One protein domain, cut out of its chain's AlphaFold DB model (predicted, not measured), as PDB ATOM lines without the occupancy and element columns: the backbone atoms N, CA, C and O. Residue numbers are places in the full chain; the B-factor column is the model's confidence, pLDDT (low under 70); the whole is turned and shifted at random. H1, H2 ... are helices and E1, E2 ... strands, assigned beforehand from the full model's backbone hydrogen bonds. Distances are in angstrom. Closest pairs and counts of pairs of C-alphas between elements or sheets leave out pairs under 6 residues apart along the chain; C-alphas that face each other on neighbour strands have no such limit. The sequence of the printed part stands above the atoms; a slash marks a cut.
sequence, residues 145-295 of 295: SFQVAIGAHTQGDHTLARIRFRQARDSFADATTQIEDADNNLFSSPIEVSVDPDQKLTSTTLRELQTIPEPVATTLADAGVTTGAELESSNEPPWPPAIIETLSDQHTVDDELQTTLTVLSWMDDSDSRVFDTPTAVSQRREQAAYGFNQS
ATOM      1  N   SER A 145     -31.546 -43.693  25.050       95.38
ATOM      2  CA  SER A 145     -32.368 -43.727  23.834       95.38
ATOM      3  C   SER A 145     -31.677 -43.019  22.667       95.38
ATOM      4  O   SER A 145     -31.759 -43.490  21.536       95.38
ATOM      5  N   PHE A 146     -30.978 -41.917  22.938       95.75
ATOM      6  CA  PHE A 146     -30.251 -41.143  21.939       95.75
ATOM      7  C   PHE A 146     -29.086 -41.940  21.336       95.75
ATOM      8  O   PHE A 146     -29.015 -42.067  20.115       95.75
ATOM      9  N   GLN A 147     -28.246 -42.567  22.164       94.25
ATOM     10  CA  GLN A 147     -27.130 -43.392  21.683       94.25
ATOM     11  C   GLN A 147     -27.607 -44.626  20.906       94.25
ATOM     12  O   GLN A 147     -27.065 -44.940  19.846       94.25
ATOM     13  N   VAL A 148     -28.681 -45.286  21.358       93.62
ATOM     14  CA  VAL A 148     -29.294 -46.392  20.598       93.62
ATOM     15  C   VAL A 148     -29.832 -45.899  19.249       93.62
ATOM     16  O   VAL A 148     -29.721 -46.609  18.252       93.62
ATOM     17  N   ALA A 149     -30.393 -44.688  19.185       94.81
ATOM     18  CA  ALA A 149     -30.873 -44.113  17.930       94.81
ATOM     19  C   ALA A 149     -29.735 -43.875  16.927       94.81
ATOM     20  O   ALA A 149     -29.877 -44.239  15.759       94.81
ATOM     21  N   ILE A 150     -28.605 -43.324  17.386       93.75
ATOM     22  CA  ILE A 150     -27.397 -43.123  16.569       93.75
ATOM     23  C   ILE A 150     -26.883 -44.470  16.046       93.75
ATOM     24  O   ILE A 150     -26.646 -44.621  14.845       93.75
ATOM     25  N   GLY A 151     -26.772 -45.472  16.923       91.62
ATOM     26  CA  GLY A 151     -26.340 -46.819  16.550       91.62
ATOM     27  C   GLY A 151     -27.256 -47.479  15.513       91.62
ATOM     28  O   GLY A 151     -26.784 -48.022  14.519       91.62
ATOM     29  N   ALA A 152     -28.575 -47.384  15.695       92.06
ATOM     30  CA  ALA A 152     -29.547 -47.922  14.746       92.06
ATOM     31  C   ALA A 152     -29.496 -47.201  13.388       92.06
ATOM     32  O   ALA A 152     -29.503 -47.857  12.347       92.06
ATOM     33  N   HIS A 153     -29.395 -45.865  13.390       92.12
ATOM     34  CA  HIS A 153     -29.344 -45.063  12.165       92.12
ATOM     35  C   HIS A 153     -28.104 -45.410  11.334       92.12
ATOM     36  O   HIS A 153     -28.198 -45.686  10.144       92.12
ATOM     37  N   THR A 154     -26.946 -45.491  11.988       89.62
ATOM     38  CA  THR A 154     -25.661 -45.819  11.350       89.62
ATOM     39  C   THR A 154     -25.560 -47.277  10.898       89.62
ATOM     40  O   THR A 154     -24.689 -47.603  10.096       89.62
ATOM     41  N   GLN A 155     -26.458 -48.153  11.351       88.81
ATOM     42  CA  GLN A 155     -26.601 -49.536  10.880       88.81
ATOM     43  C   GLN A 155     -27.716 -49.702   9.827       88.81
ATOM     44  O   GLN A 155     -27.955 -50.820   9.370       88.81
ATOM     45  N   GLY A 156     -28.393 -48.617   9.433       89.31
ATOM     46  CA  GLY A 156     -29.480 -48.628   8.448       89.31
ATOM     47  C   GLY A 156     -30.845 -49.077   8.990       89.31
ATOM     48  O   GLY A 156     -31.788 -49.251   8.216       89.31
ATOM     49  N   ASP A 157     -31.005 -49.255  10.307       92.25
ATOM     50  CA  ASP A 157     -32.313 -49.510  10.927       92.25
ATOM     51  C   ASP A 157     -33.037 -48.187  11.219       92.25
ATOM     52  O   ASP A 157     -33.196 -47.751  12.364       92.25
ATOM     53  N   HIS A 158     -33.490 -47.526  10.151       93.00
ATOM     54  CA  HIS A 158     -34.152 -46.220  10.237       93.00
ATOM     55  C   HIS A 158     -35.457 -46.263  11.046       93.00
ATOM     56  O   HIS A 158     -35.810 -45.292  11.715       93.00
ATOM     57  N   THR A 159     -36.165 -47.400  11.060       96.06
ATOM     58  CA  THR A 159     -37.403 -47.528  11.847       96.06
ATOM     59  C   THR A 159     -37.099 -47.495  13.341       96.06
ATOM     60  O   THR A 159     -37.741 -46.740  14.082       96.06
ATOM     61  N   LEU A 160     -36.115 -48.278  13.793       95.25
ATOM     62  CA  LEU A 160     -35.672 -48.245  15.182       95.25
ATOM     63  C   LEU A 160     -35.074 -46.880  15.531       95.25
ATOM     64  O   LEU A 160     -35.464 -46.299  16.547       95.25
ATOM     65  N   ALA A 161     -34.209 -46.338  14.670       95.56
ATOM     66  CA  ALA A 161     -33.603 -45.023  14.850       95.56
ATOM     67  C   ALA A 161     -34.662 -43.942  15.082       95.56
ATOM     68  O   ALA A 161     -34.631 -43.240  16.093       95.56
ATOM     69  N   ARG A 162     -35.677 -43.867  14.214       97.88
ATOM     70  CA  ARG A 162     -36.769 -42.896  14.328       97.88
ATOM     71  C   ARG A 162     -37.550 -43.038  15.632       97.88
ATOM     72  O   ARG A 162     -37.889 -42.037  16.265       97.88
ATOM     73  N   ILE A 163     -37.854 -44.267  16.055       98.12
ATOM     74  CA  ILE A 163     -38.548 -44.517  17.329       98.12
ATOM     75  C   ILE A 163     -37.703 -44.016  18.504       98.12
ATOM     76  O   ILE A 163     -38.242 -43.358  19.398       98.12
ATOM     77  N   ARG A 164     -36.401 -44.311  18.495       97.56
ATOM     78  CA  ARG A 164     -35.474 -43.987  19.580       97.56
ATOM     79  C   ARG A 164     -35.129 -42.502  19.640       97.56
ATOM     80  O   ARG A 164     -35.165 -41.939  20.729       97.56
ATOM     81  N   PHE A 165     -34.952 -41.829  18.503       98.12
ATOM     82  CA  PHE A 165     -34.809 -40.372  18.461       98.12
ATOM     83  C   PHE A 165     -36.044 -39.654  18.997       98.12
ATOM     84  O   PHE A 165     -35.913 -38.695  19.752       98.12
ATOM     85  N   ARG A 166     -37.253 -40.136  18.672       98.56
ATOM     86  CA  ARG A 166     -38.487 -39.587  19.254       98.56
ATOM     87  C   ARG A 166     -38.499 -39.734  20.776       98.56
ATOM     88  O   ARG A 166     -38.790 -38.763  21.458       98.56
ATOM     89  N   GLN A 167     -38.173 -40.922  21.290       98.38
ATOM     90  CA  GLN A 167     -38.106 -41.164  22.736       98.38
ATOM     91  C   GLN A 167     -37.078 -40.251  23.411       98.38
ATOM     92  O   GLN A 167     -37.418 -39.579  24.375       98.38
ATOM     93  N   ALA A 168     -35.864 -40.162  22.860       98.19
ATOM     94  CA  ALA A 168     -34.823 -39.272  23.364       98.19
ATOM     95  C   ALA A 168     -35.278 -37.807  23.376       98.19
ATOM     96  O   ALA A 168     -35.161 -37.134  24.395       98.19
ATOM     97  N   ARG A 169     -35.848 -37.320  22.266       98.56
ATOM     98  CA  ARG A 169     -36.372 -35.952  22.146       98.56
ATOM     99  C   ARG A 169     -37.423 -35.663  23.211       98.56
ATOM    100  O   ARG A 169     -37.352 -34.620  23.854       98.56
ATOM    101  N   ASP A 170     -38.393 -36.558  23.367       98.69
ATOM    102  CA  ASP A 170     -39.495 -36.376  24.308       98.69
ATOM    103  C   ASP A 170     -38.965 -36.411  25.757       98.69
ATOM    104  O   ASP A 170     -39.274 -35.518  26.538       98.69
ATOM    105  N   SER A 171     -38.051 -37.327  26.094       98.50
ATOM    106  CA  SER A 171     -37.430 -37.375  27.427       98.50
ATOM    107  C   SER A 171     -36.507 -36.186  27.724       98.50
ATOM    108  O   SER A 171     -36.493 -35.697  28.852       98.50
ATOM    109  N   PHE A 172     -35.766 -35.656  26.743       98.62
ATOM    110  CA  PHE A 172     -35.020 -34.404  26.929       98.62
ATOM    111  C   PHE A 172     -35.954 -33.193  27.078       98.62
ATOM    112  O   PHE A 172     -35.628 -32.251  27.805       98.62
ATOM    113  N   ALA A 173     -37.124 -33.203  26.430       98.56
ATOM    114  CA  ALA A 173     -38.152 -32.189  26.656       98.56
ATOM    115  C   ALA A 173     -38.722 -32.283  28.081       98.56
ATOM    116  O   ALA A 173     -38.821 -31.261  28.756       98.56
ATOM    117  N   ASP A 174     -38.993 -33.490  28.581       98.56
ATOM    118  CA  ASP A 174     -39.416 -33.710  29.969       98.56
ATOM    119  C   ASP A 174     -38.345 -33.256  30.972       98.56
ATOM    120  O   ASP A 174     -38.664 -32.610  31.970       98.56
ATOM    121  N   ALA A 175     -37.066 -33.535  30.697       98.50
ATOM    122  CA  ALA A 175     -35.952 -33.032  31.499       98.50
ATOM    123  C   ALA A 175     -35.903 -31.497  31.499       98.50
ATOM    124  O   ALA A 175     -35.700 -30.895  32.549       98.50
ATOM    125  N   THR A 176     -36.136 -30.857  30.346       98.19
ATOM    126  CA  THR A 176     -36.211 -29.389  30.239       98.19
ATOM    127  C   THR A 176     -37.330 -28.835  31.122       98.19
ATOM    128  O   THR A 176     -37.077 -27.935  31.916       98.19
ATOM    129  N   THR A 177     -38.525 -29.432  31.073       98.00
ATOM    130  CA  THR A 177     -39.655 -29.054  31.938       98.00
ATOM    131  C   THR A 177     -39.301 -29.191  33.422       98.00
ATOM    132  O   THR A 177     -39.539 -28.272  34.194       98.00
ATOM    133  N   GLN A 178     -38.652 -30.290  33.834       97.81
ATOM    134  CA  GLN A 178     -38.206 -30.464  35.228       97.81
ATOM    135  C   GLN A 178     -37.215 -29.384  35.679       97.81
ATOM    136  O   GLN A 178     -37.211 -29.011  36.849       97.81
ATOM    137  N   ILE A 179     -36.357 -28.909  34.773       97.56
ATOM    138  CA  ILE A 179     -35.391 -27.841  35.049       97.56
ATOM    139  C   ILE A 179     -36.100 -26.489  35.183       97.56
ATOM    140  O   ILE A 179     -35.732 -25.704  36.052       97.56
ATOM    141  N   GLU A 180     -37.096 -26.218  34.337       96.31
ATOM    142  CA  GLU A 180     -37.883 -24.978  34.350       96.31
ATOM    143  C   GLU A 180     -38.824 -24.887  35.562       96.31
ATOM    144  O   GLU A 180     -38.949 -23.818  36.157       96.31
ATOM    145  N   ASP A 181     -39.433 -26.008  35.954       95.62
ATOM    146  CA  ASP A 181     -40.353 -26.099  37.095       95.62
ATOM    147  C   ASP A 181     -39.626 -26.153  38.454       95.62
ATOM    148  O   ASP A 181     -40.258 -26.071  39.509       95.62
ATOM    149  N   ALA A 182     -38.302 -26.330  38.465       93.25
ATOM    150  CA  ALA A 182     -37.541 -26.410  39.701       93.25
ATOM    151  C   ALA A 182     -37.303 -25.024  40.314       93.25
ATOM    152  O   ALA A 182     -36.605 -24.181  39.756       93.25
ATOM    153  N   ASP A 183     -37.762 -24.840  41.553       87.12
ATOM    154  CA  ASP A 183     -37.464 -23.637  42.347       87.12
ATOM    155  C   ASP A 183     -35.962 -23.476  42.670       87.12
ATOM    156  O   ASP A 183     -35.496 -22.392  43.028       87.12
ATOM    157  N   ASN A 184     -35.190 -24.561  42.571       86.12
ATOM    158  CA  ASN A 184     -33.772 -24.607  42.908       86.12
ATOM    159  C   ASN A 184     -32.901 -24.810  41.665       86.12
ATOM    160  O   ASN A 184     -33.243 -25.566  40.761       86.12
ATOM    161  N   ASN A 185     -31.692 -24.236  41.673       89.00
ATOM    162  CA  ASN A 185     -30.711 -24.493  40.620       89.00
ATOM    163  C   ASN A 185     -30.184 -25.943  40.674       89.00
ATOM    164  O   ASN A 185     -29.247 -26.262  41.425       89.00
ATOM    165  N   LEU A 186     -30.749 -26.794  39.813       93.38
ATOM    166  CA  LEU A 186     -30.382 -28.201  39.675       93.38
ATOM    167  C   LEU A 186     -28.981 -28.414  39.091       93.38
ATOM    168  O   LEU A 186     -28.434 -29.481  39.324       93.38
ATOM    169  N   PHE A 187     -28.366 -27.429  38.427       93.62
ATOM    170  CA  PHE A 187     -27.021 -27.516  37.821       93.62
ATOM    171  C   PHE A 187     -25.938 -26.801  38.626       93.62
ATOM    172  O   PHE A 187     -24.863 -26.477  38.132       93.62
ATOM    173  N   SER A 188     -26.187 -26.563  39.908       88.06
ATOM    174  CA  SER A 188     -25.161 -26.032  40.811       88.06
ATOM    175  C   SER A 188     -23.951 -26.969  41.005       88.06
ATOM    176  O   SER A 188     -22.928 -26.549  41.537       88.06
ATOM    177  N   SER A 189     -24.065 -28.216  40.547       89.50
ATOM    178  CA  SER A 189     -22.977 -29.149  40.242       89.50
ATOM    179  C   SER A 189     -23.381 -29.951  38.994       89.50
ATOM    180  O   SER A 189     -24.590 -30.177  38.826       89.50
ATOM    181  N   PRO A 190     -22.437 -30.401  38.144       94.50
ATOM    182  CA  PRO A 190     -22.763 -31.238  36.996       94.50
ATOM    183  C   PRO A 190     -23.572 -32.488  37.372       94.50
ATOM    184  O   PRO A 190     -23.541 -32.973  38.510       94.50
ATOM    185  N   ILE A 191     -24.344 -32.990  36.415       95.00
ATOM    186  CA  ILE A 191     -25.092 -34.242  36.513       95.00
ATOM    187  C   ILE A 191     -24.433 -35.231  35.563       95.00
ATOM    188  O   ILE A 191     -24.456 -35.042  34.351       95.00
ATOM    189  N   GLU A 192     -23.842 -36.277  36.121       94.81
ATOM    190  CA  GLU A 192     -23.285 -37.383  35.351       94.81
ATOM    191  C   GLU A 192     -24.315 -38.512  35.261       94.81
ATOM    192  O   GLU A 192     -24.908 -38.908  36.268       94.81
ATOM    193  N   VAL A 193     -24.538 -39.026  34.053       94.94
ATOM    194  CA  VAL A 193     -25.413 -40.172  33.800       94.94
ATOM    195  C   VAL A 193     -24.611 -41.303  33.178       94.94
ATOM    196  O   VAL A 193     -23.850 -41.095  32.243       94.94
ATOM    197  N   SER A 194     -24.791 -42.519  33.688       90.44
ATOM    198  CA  SER A 194     -24.212 -43.723  33.089       90.44
ATOM    199  C   SER A 194     -24.950 -44.067  31.795       90.44
ATOM    200  O   SER A 194     -26.178 -44.221  31.833       90.44
ATOM    201  N   VAL A 195     -24.225 -44.262  30.702       83.56
ATOM    202  CA  VAL A 195     -24.774 -44.627  29.398       83.56
ATOM    203  C   VAL A 195     -24.255 -46.009  29.034       83.56
ATOM    204  O   VAL A 195     -23.089 -46.183  28.712       83.56
ATOM    205  N   ASP A 196     -25.134 -47.004  29.099       79.06
ATOM    206  CA  ASP A 196     -24.853 -48.340  28.579       79.06
ATOM    207  C   ASP A 196     -25.919 -48.657  27.525       79.06
ATOM    208  O   ASP A 196     -27.047 -49.041  27.865       79.06
ATOM    209  N   PRO A 197     -25.653 -48.356  26.243       68.56
ATOM    210  CA  PRO A 197     -26.604 -48.661  25.198       68.56
ATOM    211  C   PRO A 197     -26.608 -50.175  24.983       68.56
ATOM    212  O   PRO A 197     -25.579 -50.768  24.660       68.56
ATOM    213  N   ASP A 198     -27.788 -50.795  25.080       66.12
ATOM    214  CA  ASP A 198     -27.983 -52.234  24.824       66.12
ATOM    215  C   ASP A 198     -27.448 -52.670  23.442       66.12
ATOM    216  O   ASP A 198     -27.171 -53.845  23.201       66.12
ATOM    217  N   GLN A 199     -27.310 -51.711  22.522       65.06
ATOM    218  CA  GLN A 199     -26.816 -51.886  21.167       65.06
ATOM    219  C   GLN A 199     -25.609 -50.968  20.932       65.06
ATOM    220  O   GLN A 199     -25.744 -49.855  20.426       65.06
ATOM    221  N   LYS A 200     -24.416 -51.442  21.314       69.94
ATOM    222  CA  LYS A 200     -23.143 -50.800  20.955       69.94
ATOM    223  C   LYS A 200     -22.846 -51.015  19.467       69.94
ATOM    224  O   LYS A 200     -23.229 -52.037  18.888       69.94
ATOM    225  N   LEU A 201     -22.165 -50.055  18.842       73.88
ATOM    226  CA  LEU A 201     -21.650 -50.254  17.492       73.88
ATOM    227  C   LEU A 201     -20.653 -51.411  17.466       73.88
ATOM    228  O   LEU A 201     -19.880 -51.614  18.399       73.88
ATOM    229  N   THR A 202     -20.644 -52.146  16.356       77.38
ATOM    230  CA  THR A 202     -19.666 -53.213  16.113       77.38
ATOM    231  C   THR A 202     -18.243 -52.663  15.997       77.38
ATOM    232  O   THR A 202     -17.285 -53.374  16.284       77.38
ATOM    233  N   SER A 203     -18.113 -51.404  15.569       83.19
ATOM    234  CA  SER A 203     -16.867 -50.650  15.520       83.19
ATOM    235  C   SER A 203     -17.158 -49.155  15.569       83.19
ATOM    236  O   SER A 203     -18.189 -48.709  15.073       83.19
ATOM    237  N   THR A 204     -16.235 -48.388  16.136       84.88
ATOM    238  CA  THR A 204     -16.253 -46.919  16.126       84.88
ATOM    239  C   THR A 204     -15.359 -46.350  15.017       84.88
ATOM    240  O   THR A 204     -15.358 -45.142  14.768       84.88
ATOM    241  N   THR A 205     -14.633 -47.221  14.300       89.44
ATOM    242  CA  THR A 205     -13.795 -46.869  13.147       89.44
ATOM    243  C   THR A 205     -14.666 -46.683  11.912       89.44
ATOM    244  O   THR A 205     -15.346 -47.614  11.481       89.44
ATOM    245  N   LEU A 206     -14.591 -45.510  11.278       90.31
ATOM    246  CA  LEU A 206     -15.460 -45.149  10.151       90.31
ATOM    247  C   LEU A 206     -15.363 -46.140   8.984       90.31
ATOM    248  O   LEU A 206     -16.369 -46.501   8.387       90.31
ATOM    249  N   ARG A 207     -14.158 -46.632   8.692       91.81
ATOM    250  CA  ARG A 207     -13.903 -47.588   7.603       91.81
ATOM    251  C   ARG A 207     -14.535 -48.968   7.824       91.81
ATOM    252  O   ARG A 207     -14.734 -49.716   6.874       91.81
ATOM    253  N   GLU A 208     -14.811 -49.328   9.074       89.75
ATOM    254  CA  GLU A 208     -15.397 -50.623   9.433       89.75
ATOM    255  C   GLU A 208     -16.934 -50.580   9.454       89.75
ATOM    256  O   GLU A 208     -17.589 -51.623   9.534       89.75
ATOM    257  N   LEU A 209     -17.522 -49.383   9.346       87.25
ATOM    258  CA  LEU A 209     -18.963 -49.184   9.270       87.25
ATOM    259  C   LEU A 209     -19.456 -49.420   7.842       87.25
ATOM    260  O   LEU A 209     -19.083 -48.714   6.912       87.25
ATOM    261  N   GLN A 210     -20.349 -50.397   7.669       84.50
ATOM    262  CA  GLN A 210     -20.862 -50.793   6.348       84.50
ATOM    263  C   GLN A 210     -21.600 -49.673   5.605       84.50
ATOM    264  O   GLN A 210     -21.667 -49.693   4.378       84.50
ATOM    265  N   THR A 211     -22.163 -48.719   6.343       86.50
ATOM    266  CA  THR A 211     -22.871 -47.553   5.805       86.50
ATOM    267  C   THR A 211     -21.932 -46.479   5.267       86.50
ATOM    268  O   THR A 211     -22.386 -45.615   4.526       86.50
ATOM    269  N   ILE A 212     -20.632 -46.533   5.582       90.56
ATOM    270  CA  ILE A 212     -19.642 -45.562   5.115       90.56
ATOM    271  C   ILE A 212     -18.847 -46.172   3.953       90.56
ATOM    272  O   ILE A 212     -18.075 -47.113   4.148       90.56
ATOM    273  N   PRO A 213     -18.979 -45.639   2.725       92.06
ATOM    274  CA  PRO A 213     -18.205 -46.110   1.589       92.06
ATOM    275  C   PRO A 213     -16.700 -45.907   1.793       92.06
ATOM    276  O   PRO A 213     -16.242 -44.842   2.206       92.06
ATOM    277  N   GLU A 214     -15.917 -46.902   1.384       92.25
ATOM    278  CA  GLU A 214     -14.451 -46.904   1.461       92.25
ATOM    279  C   GLU A 214     -13.765 -45.627   0.911       92.25
ATOM    280  O   GLU A 214     -12.838 -45.129   1.560       92.25
ATOM    281  N   PRO A 215     -14.192 -45.032  -0.228       92.00
ATOM    282  CA  PRO A 215     -13.594 -43.786  -0.717       92.00
ATOM    283  C   PRO A 215     -13.797 -42.604   0.242       92.00
ATOM    284  O   PRO A 215     -12.903 -41.772   0.400       92.00
ATOM    285  N   VAL A 216     -14.952 -42.547   0.909       93.38
ATOM    286  CA  VAL A 216     -15.286 -41.490   1.873       93.38
ATOM    287  C   VAL A 216     -14.499 -41.696   3.159       93.38
ATOM    288  O   VAL A 216     -13.862 -40.758   3.629       93.38
ATOM    289  N   ALA A 217     -14.447 -42.930   3.672       93.50
ATOM    290  CA  ALA A 217     -13.630 -43.265   4.838       93.50
ATOM    291  C   ALA A 217     -12.140 -42.946   4.617       93.50
ATOM    292  O   ALA A 217     -11.485 -42.430   5.516       93.50
ATOM    293  N   THR A 218     -11.614 -43.198   3.413       93.69
ATOM    294  CA  THR A 218     -10.228 -42.847   3.055       93.69
ATOM    295  C   THR A 218     -10.020 -41.334   3.054       93.69
ATOM    296  O   THR A 218      -9.053 -40.850   3.631       93.69
ATOM    297  N   THR A 219     -10.953 -40.580   2.469       93.88
ATOM    298  CA  THR A 219     -10.873 -39.111   2.419       93.88
ATOM    299  C   THR A 219     -10.929 -38.491   3.820       93.88
ATOM    300  O   THR A 219     -10.175 -37.567   4.119       93.88
ATOM    301  N   LEU A 220     -11.789 -39.018   4.696       94.00
ATOM    302  CA  LEU A 220     -11.866 -38.604   6.098       94.00
ATOM    303  C   LEU A 220     -10.576 -38.952   6.851       94.00
ATOM    304  O   LEU A 220     -10.037 -38.098   7.553       94.00
ATOM    305  N   ALA A 221     -10.022 -40.147   6.637       94.69
ATOM    306  CA  ALA A 221      -8.766 -40.560   7.256       94.69
ATOM    307  C   ALA A 221      -7.574 -39.695   6.807       94.69
ATOM    308  O   ALA A 221      -6.744 -39.330   7.639       94.69
ATOM    309  N   ASP A 222      -7.513 -39.304   5.529       93.94
ATOM    310  CA  ASP A 222      -6.500 -38.377   5.000       93.94
ATOM    311  C   ASP A 222      -6.596 -36.980   5.643       93.94
ATOM    312  O   ASP A 222      -5.596 -36.268   5.758       93.94
ATOM    313  N   ALA A 223      -7.789 -36.603   6.109       91.44
ATOM    314  CA  ALA A 223      -8.038 -35.391   6.881       91.44
ATOM    315  C   ALA A 223      -7.871 -35.578   8.403       91.44
ATOM    316  O   ALA A 223      -8.111 -34.642   9.164       91.44
ATOM    317  N   GLY A 224      -7.437 -36.760   8.853       92.31
ATOM    318  CA  GLY A 224      -7.210 -37.076  10.264       92.31
ATOM    319  C   GLY A 224      -8.443 -37.563  11.028       92.31
ATOM    320  O   GLY A 224      -8.377 -37.655  12.247       92.31
ATOM    321  N   VAL A 225      -9.542 -37.888  10.339       93.69
ATOM    322  CA  VAL A 225     -10.779 -38.409  10.936       93.69
ATOM    323  C   VAL A 225     -10.918 -39.897  10.620       93.69
ATOM    324  O   VAL A 225     -11.248 -40.306   9.508       93.69
ATOM    325  N   THR A 226     -10.668 -40.726  11.621       91.25
ATOM    326  CA  THR A 226     -10.709 -42.191  11.552       91.25
ATOM    327  C   THR A 226     -11.863 -42.798  12.344       91.25
ATOM    328  O   THR A 226     -12.326 -43.891  12.004       91.25
ATOM    329  N   THR A 227     -12.363 -42.088  13.357       89.94
ATOM    330  CA  THR A 227     -13.455 -42.522  14.240       89.94
ATOM    331  C   THR A 227     -14.609 -41.521  14.263       89.94
ATOM    332  O   THR A 227     -14.450 -40.359  13.892       89.94
ATOM    333  N   GLY A 228     -15.785 -41.966  14.718       85.12
ATOM    334  CA  GLY A 228     -16.940 -41.083  14.920       85.12
ATOM    335  C   GLY A 228     -16.673 -39.951  15.920       85.12
ATOM    336  O   GLY A 228     -17.106 -38.827  15.691       85.12
ATOM    337  N   ALA A 229     -15.892 -40.218  16.971       85.44
ATOM    338  CA  ALA A 229     -15.544 -39.239  18.003       85.44
ATOM    339  C   ALA A 229     -14.639 -38.096  17.499       85.44
ATOM    340  O   ALA A 229     -14.582 -37.034  18.115       85.44
ATOM    341  N   GLU A 230     -13.930 -38.304  16.387       90.19
ATOM    342  CA  GLU A 230     -13.086 -37.283  15.748       90.19
ATOM    343  C   GLU A 230     -13.889 -36.352  14.824       90.19
ATOM    344  O   GLU A 230     -13.362 -35.352  14.338       90.19
ATOM    345  N   LEU A 231     -15.172 -36.647  14.583       89.56
ATOM    346  CA  LEU A 231     -16.074 -35.727  13.901       89.56
ATOM    347  C   LEU A 231     -16.503 -34.632  14.880       89.56
ATOM    348  O   LEU A 231     -17.327 -34.852  15.765       89.56
ATOM    349  N   GLU A 232     -15.965 -33.428  14.703       85.69
ATOM    350  CA  GLU A 232     -16.325 -32.276  15.530       85.69
ATOM    351  C   GLU A 232     -17.801 -31.895  15.328       85.69
ATOM    352  O   GLU A 232     -18.178 -31.295  14.318       85.69
ATOM    353  N   SER A 233     -18.652 -32.243  16.295       84.44
ATOM    354  CA  SER A 233     -20.063 -31.862  16.248       84.44
ATOM    355  C   SER A 233     -20.242 -30.372  16.528       84.44
ATOM    356  O   SER A 233     -19.646 -29.841  17.470       84.44
ATOM    357  N   SER A 234     -21.137 -29.714  15.792       83.81
ATOM    358  CA  SER A 234     -21.554 -28.355  16.135       83.81
ATOM    359  C   SER A 234     -22.431 -28.332  17.393       83.81
ATOM    360  O   SER A 234     -23.240 -29.237  17.636       83.81
ATOM    361  N   ASN A 235     -22.303 -27.255  18.172       79.50
ATOM    362  CA  ASN A 235     -23.158 -27.017  19.335       79.50
ATOM    363  C   ASN A 235     -24.522 -26.414  18.984       79.50
ATOM    364  O   ASN A 235     -25.442 -26.470  19.796       79.50
ATOM    365  N   GLU A 236     -24.661 -25.877  17.775       85.69
ATOM    366  CA  GLU A 236     -25.878 -25.239  17.272       85.69
ATOM    367  C   GLU A 236     -26.083 -25.587  15.787       85.69
ATOM    368  O   GLU A 236     -25.123 -25.950  15.104       85.69
ATOM    369  N   PRO A 237     -27.305 -25.458  15.243       84.31
ATOM    370  CA  PRO A 237     -27.522 -25.576  13.808       84.31
ATOM    371  C   PRO A 237     -26.688 -24.552  13.007       84.31
ATOM    372  O   PRO A 237     -26.592 -23.396  13.426       84.31
ATOM    373  N   PRO A 238     -26.183 -24.905  11.809       87.00
ATOM    374  CA  PRO A 238     -26.290 -26.206  11.149       87.00
ATOM    375  C   PRO A 238     -25.460 -27.294  11.851       87.00
ATOM    376  O   PRO A 238     -24.367 -27.058  12.349       87.00
ATOM    377  N   TRP A 239     -26.032 -28.496  11.920       92.62
ATOM    378  CA  TRP A 239     -25.471 -29.634  12.652       92.62
ATOM    379  C   TRP A 239     -24.292 -30.368  12.000       92.62
ATOM    380  O   TRP A 239     -23.477 -30.899  12.760       92.62
ATOM    381  N   PRO A 240     -24.206 -30.487  10.658       92.00
ATOM    382  CA  PRO A 240     -23.129 -31.236  10.026       92.00
ATOM    383  C   PRO A 240     -21.743 -30.703  10.419       92.00
ATOM    384  O   PRO A 240     -21.538 -29.490  10.421       92.00
ATOM    385  N   PRO A 241     -20.767 -31.580  10.719       92.31
ATOM    386  CA  PRO A 241     -19.386 -31.154  10.926       92.31
ATOM    387  C   PRO A 241     -18.829 -30.444   9.685       92.31
ATOM    388  O   PRO A 241     -19.114 -30.849   8.557       92.31
ATOM    389  N   ALA A 242     -17.957 -29.450   9.872       91.38
ATOM    390  CA  ALA A 242     -17.423 -28.626   8.775       91.38
ATOM    391  C   ALA A 242     -16.726 -29.444   7.666       91.38
ATOM    392  O   ALA A 242     -16.815 -29.124   6.475       91.38
ATOM    393  N   ILE A 243     -16.051 -30.535   8.043       91.25
ATOM    394  CA  ILE A 243     -15.448 -31.462   7.080       91.25
ATOM    395  C   ILE A 243     -16.507 -32.172   6.227       91.25
ATOM    396  O   ILE A 243     -16.305 -32.354   5.029       91.25
ATOM    397  N   ILE A 244     -17.660 -32.513   6.805       91.56
ATOM    398  CA  ILE A 244     -18.764 -33.157   6.089       91.56
ATOM    399  C   ILE A 244     -19.451 -32.166   5.149       91.56
ATOM    400  O   ILE A 244     -19.750 -32.531   4.015       91.56
ATOM    401  N   GLU A 245     -19.635 -30.909   5.564       90.62
ATOM    402  CA  GLU A 245     -20.140 -29.848   4.677       90.62
ATOM    403  C   GLU A 245     -19.235 -29.674   3.451       90.62
ATOM    404  O   GLU A 245     -19.708 -29.675   2.318       90.62
ATOM    405  N   THR A 246     -17.917 -29.646   3.667       90.44
ATOM    406  CA  THR A 246     -16.932 -29.541   2.580       90.44
ATOM    407  C   THR A 246     -17.029 -30.715   1.599       90.44
ATOM    408  O   THR A 246     -16.939 -30.520   0.385       90.44
ATOM    409  N   LEU A 247     -17.216 -31.941   2.099       90.50
ATOM    410  CA  LEU A 247     -17.381 -33.127   1.253       90.50
ATOM    411  C   LEU A 247     -18.712 -33.121   0.490       90.50
ATOM    412  O   LEU A 247     -18.760 -33.606  -0.643       90.50
ATOM    413  N   SER A 248     -19.768 -32.568   1.090       90.88
ATOM    414  CA  SER A 248     -21.083 -32.409   0.460       90.88
ATOM    415  C   SER A 248     -21.025 -31.389  -0.682       90.88
ATOM    416  O   SER A 248     -21.408 -31.700  -1.810       90.88
ATOM    417  N   ASP A 249     -20.385 -30.233  -0.467       91.06
ATOM    418  CA  ASP A 249     -20.152 -29.220  -1.510       91.06
ATOM    419  C   ASP A 249     -19.342 -29.776  -2.695       91.06
ATOM    420  O   ASP A 249     -19.569 -29.439  -3.863       91.06
ATOM    421  N   GLN A 250     -18.406 -30.685  -2.412       90.56
ATOM    422  CA  GLN A 250     -17.615 -31.396  -3.418       90.56
ATOM    423  C   GLN A 250     -18.355 -32.578  -4.061       90.56
ATOM    424  O   GLN A 250     -17.771 -33.267  -4.898       90.56
ATOM    425  N   HIS A 251     -19.619 -32.819  -3.698       88.19
ATOM    426  CA  HIS A 251     -20.449 -33.930  -4.178       88.19
ATOM    427  C   HIS A 251     -19.793 -35.307  -3.946       88.19
ATOM    428  O   HIS A 251     -19.978 -36.241  -4.727       88.19
ATOM    429  N   THR A 252     -18.975 -35.415  -2.894       88.50
ATOM    430  CA  THR A 252     -18.285 -36.655  -2.497       88.50
ATOM    431  C   THR A 252     -19.148 -37.502  -1.563       88.50
ATOM    432  O   THR A 252     -19.017 -38.725  -1.543       88.50
ATOM    433  N   VAL A 253     -20.047 -36.857  -0.819       91.69
ATOM    434  CA  VAL A 253     -21.087 -37.500  -0.012       91.69
ATOM    435  C   VAL A 253     -22.453 -37.019  -0.493       91.69
ATOM    436  O   VAL A 253     -22.587 -35.873  -0.919       91.69
ATOM    437  N   ASP A 254     -23.446 -37.903  -0.462       92.94
ATOM    438  CA  ASP A 254     -24.845 -37.542  -0.683       92.94
ATOM    439  C   ASP A 254     -25.522 -37.128   0.637       92.94
ATOM    440  O   ASP A 254     -24.925 -37.209   1.715       92.94
ATOM    441  N   ASP A 255     -26.775 -36.673   0.551       91.38
ATOM    442  CA  ASP A 255     -27.546 -36.186   1.702       91.38
ATOM    443  C   ASP A 255     -27.716 -37.257   2.801       91.38
ATOM    444  O   ASP A 255     -27.721 -36.950   3.999       91.38
ATOM    445  N   GLU A 256     -27.846 -38.529   2.409       91.56
ATOM    446  CA  GLU A 256     -28.026 -39.661   3.323       91.56
ATOM    447  C   GLU A 256     -26.735 -39.957   4.095       91.56
ATOM    448  O   GLU A 256     -26.740 -40.093   5.325       91.56
ATOM    449  N   LEU A 257     -25.599 -39.981   3.399       93.12
ATOM    450  CA  LEU A 257     -24.297 -40.187   4.015       93.12
ATOM    451  C   LEU A 257     -23.866 -38.979   4.855       93.12
ATOM    452  O   LEU A 257     -23.324 -39.156   5.948       93.12
ATOM    453  N   GLN A 258     -24.165 -37.757   4.408       94.12
ATOM    454  CA  GLN A 258     -23.983 -36.544   5.208       94.12
ATOM    455  C   GLN A 258     -24.775 -36.627   6.517       94.12
ATOM    456  O   GLN A 258     -24.237 -36.325   7.586       94.12
ATOM    457  N   THR A 259     -26.034 -37.062   6.456       93.56
ATOM    458  CA  THR A 259     -26.871 -37.269   7.645       93.56
ATOM    459  C   THR A 259     -26.270 -38.320   8.570       93.56
ATOM    460  O   THR A 259     -26.134 -38.066   9.767       93.56
ATOM    461  N   THR A 260     -25.852 -39.461   8.021       93.94
ATOM    462  CA  THR A 260     -25.245 -40.557   8.788       93.94
ATOM    463  C   THR A 260     -23.997 -40.088   9.536       93.94
ATOM    464  O   THR A 260     -23.878 -40.325  10.737       93.94
ATOM    465  N   LEU A 261     -23.099 -39.361   8.863       94.06
ATOM    466  CA  LEU A 261     -21.882 -38.809   9.471       94.06
ATOM    467  C   LEU A 261     -22.196 -37.709  10.496       94.06
ATOM    468  O   LEU A 261     -21.555 -37.641  11.541       94.06
ATOM    469  N   THR A 262     -23.220 -36.889  10.247       94.62
ATOM    470  CA  THR A 262     -23.688 -35.877  11.210       94.62
ATOM    471  C   THR A 262     -24.180 -36.533  12.497       94.62
ATOM    472  O   THR A 262     -23.755 -36.162  13.585       94.62
ATOM    473  N   VAL A 263     -25.044 -37.540  12.381       94.31
ATOM    474  CA  VAL A 263     -25.603 -38.270  13.524       94.31
ATOM    475  C   VAL A 263     -24.511 -39.031  14.281       94.31
ATOM    476  O   VAL A 263     -24.501 -39.029  15.511       94.31
ATOM    477  N   LEU A 264     -23.555 -39.627  13.562       92.62
ATOM    478  CA  LEU A 264     -22.422 -40.337  14.153       92.62
ATOM    479  C   LEU A 264     -21.482 -39.412  14.946       92.62
ATOM    480  O   LEU A 264     -20.932 -39.853  15.947       92.62
ATOM    481  N   SER A 265     -21.358 -38.131  14.569       93.12
ATOM    482  CA  SER A 265     -20.554 -37.143  15.318       93.12
ATOM    483  C   SER A 265     -21.041 -36.889  16.751       93.12
ATOM    484  O   SER A 265     -20.332 -36.308  17.566       93.12
ATOM    485  N   TRP A 266     -22.267 -37.307  17.077       93.12
ATOM    486  CA  TRP A 266     -22.843 -37.164  18.415       93.12
ATOM    487  C   TRP A 266     -22.663 -38.395  19.294       93.12
ATOM    488  O   TRP A 266     -23.044 -38.353  20.476       93.12
ATOM    489  N   MET A 267     -22.133 -39.476  18.715       88.81
ATOM    490  CA  MET A 267     -21.830 -40.688  19.448       88.81
ATOM    491  C   MET A 267     -20.784 -40.384  20.509       88.81
ATOM    492  O   MET A 267     -19.785 -39.714  20.253       88.81
ATOM    493  N   ASP A 268     -21.054 -40.871  21.709       79.44
ATOM    494  CA  ASP A 268     -20.126 -40.786  22.820       79.44
ATOM    495  C   ASP A 268     -19.665 -42.208  23.134       79.44
ATOM    496  O   ASP A 268     -20.481 -43.061  23.484       79.44
ATOM    497  N   ASP A 269     -18.370 -42.472  22.957       73.06
ATOM    498  CA  ASP A 269     -17.773 -43.783  23.242       73.06
ATOM    499  C   ASP A 269     -17.511 -43.981  24.745       73.06
ATOM    500  O   ASP A 269     -17.053 -45.047  25.168       73.06
ATOM    501  N   SER A 270     -17.769 -42.958  25.563       78.81
ATOM    502  CA  SER A 270     -17.665 -43.066  27.012       78.81
ATOM    503  C   SER A 270     -18.907 -43.724  27.625       78.81
ATOM    504  O   SER A 270     -20.037 -43.538  27.180       78.81
ATOM    505  N   ASP A 271     -18.702 -44.490  28.699       83.06
ATOM    506  CA  ASP A 271     -19.798 -45.131  29.441       83.06
ATOM    507  C   ASP A 271     -20.578 -44.125  30.327       83.06
ATOM    508  O   ASP A 271     -21.451 -44.517  31.112       83.06
ATOM    509  N   SER A 272     -20.273 -42.821  30.256       89.44
ATOM    510  CA  SER A 272     -20.994 -41.779  30.992       89.44
ATOM    511  C   SER A 272     -21.060 -40.444  30.256       89.44
ATOM    512  O   SER A 272     -20.134 -40.032  29.573       89.44
ATOM    513  N   ARG A 273     -22.164 -39.718  30.439       92.62
ATOM    514  CA  ARG A 273     -22.374 -38.379  29.881       92.62
ATOM    515  C   ARG A 273     -22.542 -37.362  30.997       92.62
ATOM    516  O   ARG A 273     -23.313 -37.582  31.929       92.62
ATOM    517  N   VAL A 274     -21.872 -36.220  30.872       95.12
ATOM    518  CA  VAL A 274     -21.985 -35.108  31.824       95.12
ATOM    519  C   VAL A 274     -22.860 -33.995  31.248       95.12
ATOM    520  O   VAL A 274     -22.640 -33.530  30.132       95.12
ATOM    521  N   PHE A 275     -23.829 -33.548  32.043       96.25
ATOM    522  CA  PHE A 275     -24.650 -32.366  31.800       96.25
ATOM    523  C   PHE A 275     -24.336 -31.313  32.863       96.25
ATOM    524  O   PHE A 275     -24.654 -31.480  34.042       96.25
ATOM    525  N   ASP A 276     -23.706 -30.222  32.455       95.12
ATOM    526  CA  ASP A 276     -23.293 -29.126  33.335       95.12
ATOM    527  C   ASP A 276     -24.242 -27.920  33.285       95.12
ATOM    528  O   ASP A 276     -24.210 -27.070  34.174       95.12
ATOM    529  N   THR A 277     -25.107 -27.851  32.271       96.00
ATOM    530  CA  THR A 277     -25.987 -26.710  32.019       96.00
ATOM    531  C   THR A 277     -27.348 -27.125  31.442       96.00
ATOM    532  O   THR A 277     -27.449 -28.132  30.734       96.00
ATOM    533  N   PRO A 278     -28.402 -26.307  31.642       96.62
ATOM    534  CA  PRO A 278     -29.677 -26.470  30.933       96.62
ATOM    535  C   PRO A 278     -29.535 -26.415  29.404       96.62
ATOM    536  O   PRO A 278     -30.266 -27.088  28.674       96.62
ATOM    537  N   THR A 279     -28.576 -25.627  28.909       95.81
ATOM    538  CA  THR A 279     -28.287 -25.501  27.475       95.81
ATOM    539  C   THR A 279     -27.794 -26.819  26.889       95.81
ATOM    540  O   THR A 279     -28.278 -27.202  25.829       95.81
ATOM    541  N   ALA A 280     -26.936 -27.565  27.592       95.69
ATOM    542  CA  ALA A 280     -26.484 -28.884  27.140       95.69
ATOM    543  C   ALA A 280     -27.651 -29.881  26.970       95.69
ATOM    544  O   ALA A 280     -27.690 -30.642  26.002       95.69
ATOM    545  N   VAL A 281     -28.643 -29.842  27.870       97.56
ATOM    546  CA  VAL A 281     -29.869 -30.658  27.761       97.56
ATOM    547  C   VAL A 281     -30.709 -30.229  26.555       97.56
ATOM    548  O   VAL A 281     -31.171 -31.067  25.779       97.56
ATOM    549  N   SER A 282     -30.873 -28.919  26.362       96.38
ATOM    550  CA  SER A 282     -31.639 -28.361  25.241       96.38
ATOM    551  C   SER A 282     -30.998 -28.678  23.889       96.38
ATOM    552  O   SER A 282     -31.691 -29.093  22.963       96.38
ATOM    553  N   GLN A 283     -29.673 -28.574  23.787       95.75
ATOM    554  CA  GLN A 283     -28.915 -28.958  22.598       95.75
ATOM    555  C   GLN A 283     -29.153 -30.430  22.253       95.75
ATOM    556  O   GLN A 283     -29.470 -30.762  21.112       95.75
ATOM    557  N   ARG A 284     -29.078 -31.327  23.244       96.31
ATOM    558  CA  ARG A 284     -29.337 -32.759  23.042       96.31
ATOM    559  C   ARG A 284     -30.772 -33.045  22.596       96.31
ATOM    560  O   ARG A 284     -30.983 -33.877  21.712       96.31
ATOM    561  N   ARG A 285     -31.756 -32.298  23.107       97.62
ATOM    562  CA  ARG A 285     -33.143 -32.332  22.607       97.62
ATOM    563  C   ARG A 285     -33.219 -31.981  21.120       97.62
ATOM    564  O   ARG A 285     -33.947 -32.635  20.373       97.62
ATOM    565  N   GLU A 286     -32.508 -30.943  20.691       97.56
ATOM    566  CA  GLU A 286     -32.518 -30.482  19.299       97.56
ATOM    567  C   GLU A 286     -31.791 -31.445  18.358       97.56
ATOM    568  O   GLU A 286     -32.310 -31.744  17.283       97.56
ATOM    569  N   GLN A 287     -30.664 -32.014  18.790       97.25
ATOM    570  CA  GLN A 287     -29.975 -33.092  18.077       97.25
ATOM    571  C   GLN A 287     -30.896 -34.312  17.905       97.25
ATOM    572  O   GLN A 287     -31.042 -34.839  16.802       97.25
ATOM    573  N   ALA A 288     -31.612 -34.716  18.961       97.69
ATOM    574  CA  ALA A 288     -32.595 -35.798  18.881       97.69
ATOM    575  C   ALA A 288     -33.765 -35.463  17.940       97.69
ATOM    576  O   ALA A 288     -34.229 -36.322  17.186       97.69
ATOM    577  N   ALA A 289     -34.233 -34.212  17.931       97.88
ATOM    578  CA  ALA A 289     -35.264 -33.756  17.002       97.88
ATOM    579  C   ALA A 289     -34.781 -33.769  15.544       97.88
ATOM    580  O   ALA A 289     -35.535 -34.169  14.657       97.88
ATOM    581  N   TYR A 290     -33.530 -33.373  15.295       96.69
ATOM    582  CA  TYR A 290     -32.914 -33.480  13.978       96.69
ATOM    583  C   TYR A 290     -32.835 -34.941  13.530       96.69
ATOM    584  O   TYR A 290     -33.380 -35.269  12.479       96.69
ATOM    585  N   GLY A 291     -32.264 -35.830  14.350       96.31
ATOM    586  CA  GLY A 291     -32.167 -37.258  14.033       96.31
ATOM    587  C   GLY A 291     -33.530 -37.896  13.743       96.31
ATOM    588  O   GLY A 291     -33.666 -38.668  12.797       96.31
ATOM    589  N   PHE A 292     -34.574 -37.508  14.489       97.38
ATOM    590  CA  PHE A 292     -35.953 -37.939  14.231       97.38
ATOM    591  C   PHE A 292     -36.472 -37.499  12.858       97.38
ATOM    592  O   PHE A 292     -37.164 -38.271  12.199       97.38
ATOM    593  N   ASN A 293     -36.178 -36.267  12.440       96.12
ATOM    594  CA  ASN A 293     -36.643 -35.732  11.159       96.12
ATOM    595  C   ASN A 293     -35.906 -36.342   9.960       96.12
ATOM    596  O   ASN A 293     -36.475 -36.376   8.873       96.12
ATOM    597  N   GLN A 294     -34.676 -36.818  10.168       93.50
ATOM    598  CA  GLN A 294     -33.861 -37.460   9.136       93.50
ATOM    599  C   GLN A 294     -34.008 -38.995   9.087       93.50
ATOM    600  O   GLN A 294     -33.338 -39.638   8.284       93.50
ATOM    601  N   SER A 295     -34.851 -39.597   9.943       87.06
ATOM    602  CA  SER A 295     -35.072 -41.057  10.023       87.06
ATOM    603  C   SER A 295     -36.463 -41.515   9.561       87.06
ATOM    604  O   SER A 295     -37.466 -40.758   9.637       87.06
TER     605      SER A 295
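What this domain is: This is residues 145 to 295 of the 295 residues of an uncharacterized protein of Halorubrum coriense DSM 10284 (UniProt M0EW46). The long helix H2 and helix H6 run side by side in opposite ways, and H1 folds back on the first part of H2; a short two-strand ribbon, E1 and E2, lies in the same half of this elongated domain as H2 and H6, with E2 joined to H6 by a tight link. Toward the other end H1 meets H5, which makes a helical hairpin with H4, and H3 lies farther out among two long loops. The printed part has 151 residues with six named helices and two named strands, in the order H1 H2 E1 H3 H4 H5 E2 H6; the sheet is E1 - E2, antiparallel, and the class is mostly helix. The whole is compact, with a radius of gyration of the C-alphas of 15.8 A, and spans 53 by 27 by 26 A, only just elongated.

Where its parts are: H1, residues 145 to 154, begins at C-alpha 145 (-32.368, -43.727, 23.834) and is 14.3 A long. H2 holds residues 158 to 180 and measures 32.4 A. E1 is residues 191 to 194, H3 residues 214 to 222, and H4 residues 242 to 249. H5, residues 255 to 264, is 14.1 A long. E2 is residues 272 to 275. H6, residues 278 to 293, measures 22.9 A and ends at C-alpha 293 (-36.643, -35.732, 11.159).

How they stand to each other: H1, H2, H5 and H6 form a bundle, a group of helices gathered together. H1 is the hub. It touches residues 158 to 168 of H2 in a hairpin, at a shallow tilt of 28 degrees; the closest C-alphas, of Ala 149 and Ala 161, are 4.2 A apart. H1 touches H5 at a steep tilt of 41 degrees, closest at the C-alphas of Thr 154 and Thr 260, 5.9 A. H1 only just touches H6, with 3 pairs of C-alphas within 8 A. H2 and H6 touch, opposite ways at a shallow tilt of 25 degrees, with the C-alphas of Arg 169 and Arg 285 closest at 4.9 A. H4 and H5 touch as a hairpin, at 9 degrees, closest at the C-alphas of Ile 244 and Gln 258, 6.3 A. H3 touches no helix but is near H4. E1 and E2 are antiparallel; N 191 and O 275 are 2.8 A apart, within hydrogen-bond range, as are N 273 and O 193, also 2.8 A. In H1 to H6 every O i to N i+4 pair is within hydrogen-bond range.

The domain as a whole: The C-alphas of Asp 183 and Pro 215 are the two farthest apart, 53.2 A. The printed part has no cut and ends at residue 295, the chain's last residue. The links E1 to H3 and H3 to H4 are long, 19 residues each. The mean pLDDT of the printed part is 91.4; residues 197 to 200 are under 70.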